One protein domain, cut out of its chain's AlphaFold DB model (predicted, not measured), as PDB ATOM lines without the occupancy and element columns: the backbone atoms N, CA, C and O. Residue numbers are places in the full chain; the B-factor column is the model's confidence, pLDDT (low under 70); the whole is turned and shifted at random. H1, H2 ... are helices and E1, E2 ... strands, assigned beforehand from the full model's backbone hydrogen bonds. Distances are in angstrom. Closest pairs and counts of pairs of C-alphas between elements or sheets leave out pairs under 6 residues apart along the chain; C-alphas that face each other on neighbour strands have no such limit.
ATOM      1  N   ARG A  12      46.916  33.906 -15.773       83.12
ATOM      2  CA  ARG A  12      46.411  35.264 -15.975       83.12
ATOM      3  C   ARG A  12      44.890  35.264 -15.964       83.12
ATOM      4  O   ARG A  12      44.278  34.280 -16.376       83.12
ATOM      5  N   CYS A  13      44.292  36.355 -15.508       85.00
ATOM      6  CA  CYS A  13      42.864  36.577 -15.677       85.00
ATOM      7  C   CYS A  13      42.599  37.122 -17.086       85.00
ATOM      8  O   CYS A  13      43.377  37.929 -17.592       85.00
ATOM      9  N   VAL A  14      41.525  36.659 -17.721       82.31
ATOM     10  CA  VAL A  14      41.051  37.180 -19.004       82.31
ATOM     11  C   VAL A  14      39.572  37.485 -18.861       82.31
ATOM     12  O   VAL A  14      38.781  36.607 -18.511       82.31
ATOM     13  N   VAL A  15      39.200  38.728 -19.128       83.94
ATOM     14  CA  VAL A  15      37.809  39.161 -19.129       83.94
ATOM     15  C   VAL A  15      37.204  38.842 -20.494       83.94
ATOM     16  O   VAL A  15      37.658  39.321 -21.534       83.94
ATOM     17  N   LEU A  16      36.176  37.993 -20.469       78.12
ATOM     18  CA  LEU A  16      35.484  37.502 -21.662       78.12
ATOM     19  C   LEU A  16      34.399  38.478 -22.152       78.12
ATOM     20  O   LEU A  16      33.986  38.418 -23.298       78.12
ATOM     21  N   ASP A  17      33.935  39.391 -21.305       78.44
ATOM     22  CA  ASP A  17      32.875  40.342 -21.644       78.44
ATOM     23  C   ASP A  17      33.366  41.769 -21.401       78.44
ATOM     24  O   ASP A  17      33.351  42.268 -20.272       78.44
ATOM     25  N   GLU A  18      33.859  42.409 -22.462       80.44
ATOM     26  CA  GLU A  18      34.459  43.742 -22.362       80.44
ATOM     27  C   GLU A  18      33.446  44.833 -22.019       80.44
ATOM     28  O   GLU A  18      33.807  45.834 -21.402       80.44
ATOM     29  N   SER A  19      32.161  44.609 -22.319       82.25
ATOM     30  CA  SER A  19      31.089  45.540 -21.951       82.25
ATOM     31  C   SER A  19      31.004  45.765 -20.435       82.25
ATOM     32  O   SER A  19      30.494  46.785 -19.979       82.25
ATOM     33  N   LYS A  20      31.564  44.841 -19.645       83.69
ATOM     34  CA  LYS A  20      31.580  44.875 -18.181       83.69
ATOM     35  C   LYS A  20      32.856  45.460 -17.590       83.69
ATOM     36  O   LYS A  20      33.025  45.417 -16.378       83.69
ATOM     37  N   TYR A  21      33.768  46.008 -18.388       88.25
ATOM     38  CA  TYR A  21      35.057  46.522 -17.903       88.25
ATOM     39  C   TYR A  21      34.947  47.535 -16.763       88.25
ATOM     40  O   TYR A  21      35.816  47.563 -15.889       88.25
ATOM     41  N   GLU A  22      33.881  48.332 -16.755       90.69
ATOM     42  CA  GLU A  22      33.628  49.328 -15.716       90.69
ATOM     43  C   GLU A  22      32.932  48.759 -14.469       90.69
ATOM     44  O   GLU A  22      32.840  49.465 -13.462       90.69
ATOM     45  N   ASN A  23      32.497  47.494 -14.493       90.69
ATOM     46  CA  ASN A  23      31.865  46.855 -13.346       90.69
ATOM     47  C   ASN A  23      32.868  46.719 -12.200       90.69
ATOM     48  O   ASN A  23      33.988  46.223 -12.371       90.69
ATOM     49  N   VAL A  24      32.423  47.130 -11.017       90.44
ATOM     50  CA  VAL A  24      33.178  47.015  -9.772       90.44
ATOM     51  C   VAL A  24      33.091  45.576  -9.271       90.44
ATOM     52  O   VAL A  24      32.003  45.030  -9.111       90.44
ATOM     53  N   ILE A  25      34.248  44.969  -9.019       88.19
ATOM     54  CA  ILE A  25      34.388  43.581  -8.547       88.19
ATOM     55  C   ILE A  25      34.894  43.485  -7.109       88.19
ATOM     56  O   ILE A  25      35.053  42.394  -6.571       88.19
ATOM     57  N   GLY A  26      35.168  44.626  -6.487       86.19
ATOM     58  CA  GLY A  26      35.572  44.697  -5.097       86.19
ATOM     59  C   GLY A  26      36.219  46.028  -4.773       86.19
ATOM     60  O   GLY A  26      36.184  46.978  -5.558       86.19
ATOM     61  N   THR A  27      36.843  46.075  -3.606       83.81
ATOM     62  CA  THR A  27      37.616  47.220  -3.141       83.81
ATOM     63  C   THR A  27      39.053  46.796  -2.899       83.81
ATOM     64  O   THR A  27      39.297  45.736  -2.321       83.81
ATOM     65  N   LYS A  28      40.007  47.623  -3.314       80.06
ATOM     66  CA  LYS A  28      41.431  47.396  -3.084       80.06
ATOM     67  C   LYS A  28      42.086  48.711  -2.680       80.06
ATOM     68  O   LYS A  28      41.884  49.717  -3.351       80.06
ATOM     69  N   ASP A  29      42.840  48.698  -1.582       81.25
ATOM     70  CA  ASP A  29      43.611  49.848  -1.081       81.25
ATOM     71  C   ASP A  29      42.775  51.141  -0.931       81.25
ATOM     72  O   ASP A  29      43.243  52.242  -1.201       81.25
ATOM     73  N   GLY A  30      41.505  51.007  -0.527       81.25
ATOM     74  CA  GLY A  30      40.573  52.133  -0.359       81.25
ATOM     75  C   GLY A  30      39.902  52.631  -1.647       81.25
ATOM     76  O   GLY A  30      39.080  53.540  -1.579       81.25
ATOM     77  N   GLY A  31      40.203  52.033  -2.804       86.56
ATOM     78  CA  GLY A  31      39.551  52.308  -4.087       86.56
ATOM     79  C   GLY A  31      38.643  51.172  -4.566       86.56
ATOM     80  O   GLY A  31      38.683  50.055  -4.044       86.56
ATOM     81  N   TYR A  32      37.834  51.449  -5.591       90.00
ATOM     82  CA  TYR A  32      37.062  50.429  -6.303       90.00
ATOM     83  C   TYR A  32      37.941  49.715  -7.326       90.00
ATOM     84  O   TYR A  32      38.562  50.362  -8.161       90.00
ATOM     85  N   LEU A  33      37.946  48.384  -7.284       89.25
ATOM     86  CA  LEU A  33      38.607  47.538  -8.268       89.25
ATOM     87  C   LEU A  33      37.619  47.219  -9.391       89.25
ATOM     88  O   LEU A  33      36.568  46.622  -9.139       89.25
ATOM     89  N   LYS A  34      37.953  47.595 -10.626       92.19
ATOM     90  CA  LYS A  34      37.135  47.315 -11.817       92.19
ATOM     91  C   LYS A  34      37.625  46.093 -12.593       92.19
ATOM     92  O   LYS A  34      38.806  45.749 -12.536       92.19
ATOM     93  N   LEU A  35      36.745  45.461 -13.378       89.62
ATOM     94  CA  LEU A  35      37.102  44.296 -14.209       89.62
ATOM     95  C   LEU A  35      38.286  44.567 -15.148       89.62
ATOM     96  O   LEU A  35      39.170  43.722 -15.283       89.62
ATOM     97  N   LYS A  36      38.357  45.761 -15.746       90.56
ATOM     98  CA  LYS A  36      39.476  46.140 -16.627       90.56
ATOM     99  C   LYS A  36      40.847  46.098 -15.948       90.56
ATOM    100  O   LYS A  36      41.857  45.918 -16.616       90.56
ATOM    101  N   GLU A  37      40.900  46.281 -14.630       88.62
ATOM    102  CA  GLU A  37      42.162  46.339 -13.887       88.62
ATOM    103  C   GLU A  37      42.756  44.953 -13.649       88.62
ATOM    104  O   GLU A  37      43.966  44.839 -13.432       88.62
ATOM    105  N   ILE A  38      41.923  43.909 -13.704       88.44
ATOM    106  CA  ILE A  38      42.360  42.519 -13.572       88.44
ATOM    107  C   ILE A  38      42.556  41.829 -14.925       88.44
ATOM    108  O   ILE A  38      43.225  40.797 -14.969       88.44
ATOM    109  N   ASP A  39      42.034  42.388 -16.021       87.94
ATOM    110  CA  ASP A  39      42.217  41.804 -17.350       87.94
ATOM    111  C   ASP A  39      43.705  41.720 -17.724       87.94
ATOM    112  O   ASP A  39      44.491  42.648 -17.517       87.94
ATOM    113  N   ASN A  40      44.107  40.562 -18.246       82.38
ATOM    114  CA  ASN A  40      45.483  40.202 -18.584       82.38
ATOM    115  C   ASN A  40      46.506  40.305 -17.432       82.38
ATOM    116  O   ASN A  40      47.712  40.210 -17.672       82.38
ATOM    117  N   LYS A  41      46.075  40.450 -16.172       86.44
ATOM    118  CA  LYS A  41      46.977  40.440 -15.010       86.44
ATOM    119  C   LYS A  41      47.240  39.028 -14.508       86.44
ATOM    120  O   LYS A  41      46.377  38.154 -14.576       86.44
ATOM    121  N   HIS A  42      48.428  38.822 -13.939       84.31
ATOM    122  CA  HIS A  42      48.760  37.577 -13.252       84.31
ATOM    123  C   HIS A  42      47.840  37.335 -12.054       84.31
ATOM    124  O   HIS A  42      47.627  38.223 -11.224       84.31
ATOM    125  N   LEU A  43      47.359  36.102 -11.946       81.81
ATOM    126  CA  LEU A  43      46.600  35.625 -10.807       81.81
ATOM    127  C   LEU A  43      47.540  35.513  -9.606       81.81
ATOM    128  O   LEU A  43      48.504  34.743  -9.620       81.81
ATOM    129  N   LYS A  44      47.260  36.301  -8.570       80.06
ATOM    130  CA  LYS A  44      47.954  36.231  -7.284       80.06
ATOM    131  C   LYS A  44      47.055  35.514  -6.288       80.06
ATOM    132  O   LYS A  44      45.908  35.909  -6.100       80.06
ATOM    133  N   PHE A  45      47.580  34.468  -5.665       80.25
ATOM    134  CA  PHE A  45      46.890  33.768  -4.589       80.25
ATOM    135  C   PHE A  45      47.247  34.404  -3.248       80.25
ATOM    136  O   PHE A  45      48.359  34.891  -3.066       80.25
ATOM    137  N   LEU A  46      46.295  34.393  -2.315       79.44
ATOM    138  CA  LEU A  46      46.487  34.939  -0.966       79.44
ATOM    139  C   LEU A  46      47.483  34.121  -0.131       79.44
ATOM    140  O   LEU A  46      48.021  34.625   0.847       79.44
ATOM    141  N   SER A  47      47.707  32.856  -0.494       81.12
ATOM    142  CA  SER A  47      48.624  31.951   0.196       81.12
ATOM    143  C   SER A  47      49.239  30.936  -0.769       81.12
ATOM    144  O   SER A  47      48.796  30.801  -1.913       81.12
ATOM    145  N   GLU A  48      50.209  30.169  -0.270       75.81
ATOM    146  CA  GLU A  48      50.815  29.029  -0.972       75.81
ATOM    147  C   GLU A  48      49.824  27.874  -1.225       75.81
ATOM    148  O   GLU A  48      50.068  27.021  -2.083       75.81
ATOM    149  N   ASN A  49      48.662  27.872  -0.551       76.81
ATOM    150  CA  ASN A  49      47.561  26.932  -0.790       76.81
ATOM    151  C   ASN A  49      46.792  27.296  -2.069       76.81
ATOM    152  O   ASN A  49      45.598  27.597  -2.057       76.81
ATOM    153  N   ARG A  50      47.495  27.284  -3.200       75.75
ATOM    154  CA  ARG A  50      46.913  27.564  -4.512       75.75
ATOM    155  C   ARG A  50      46.060  26.389  -5.009       75.75
ATOM    156  O   ARG A  50      46.444  25.228  -4.825       75.75
ATOM    157  N   PRO A  51      44.942  26.658  -5.704       79.00
ATOM    158  CA  PRO A  51      44.161  25.619  -6.356       79.00
ATOM    159  C   PRO A  51      45.007  24.784  -7.320       79.00
ATOM    160  O   PRO A  51      45.948  25.270  -7.956       79.00
TER     161      PRO A  51
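What this domain is: This is residues 12 to 51 of the 149 residues of an uncharacterized protein of Penicillium patulum (UniProt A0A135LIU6). Little regular structure is present: a small hairpin of two strands, E1 and E2, followed directly by one helical turn, H1, with long unnamed stretches, residues 12 to 23 and 39 to 51, before and after. Residues 45 to 51 stick out. The printed part has 40 residues, 13 of them in named elements, in the order E1, E2, H1, and is mixed. The sheet is antiparallel. The whole is loose, with a radius of gyration of the C-alphas of 11.4 A, and flat, spanning 33 by 25 by 12 A.

How they stand to each other: E1, residues 24 to 28, and E2, residues 31 to 34, form an antiparallel hairpin at 142 degrees. N 25 and O 33 are within hydrogen-bond range at 2.9 A, as are N 33 and O 26 at 2.8 A. The closest C-alphas of E1 and H1, residues 35 to 38, are those of Ile 25 and Leu 35, 6.3 A apart. H1 is too short for an O i to N i+4 pair; its one O i to N i+3 pair is within range.

Where its parts are: E1 measures 10.6 A from C-alpha 24 at (33.178, 47.015, -9.772), E2 9.5 A, and H1 5.6 A, to C-alpha 38 at (42.360, 42.519, -13.572).

The domain as a whole: The C-alphas farthest apart, of Ser 19 and Glu 48, are 33.2 A apart. The printed part has no cut; both links are tight. No printed residue is under 70 in pLDDT.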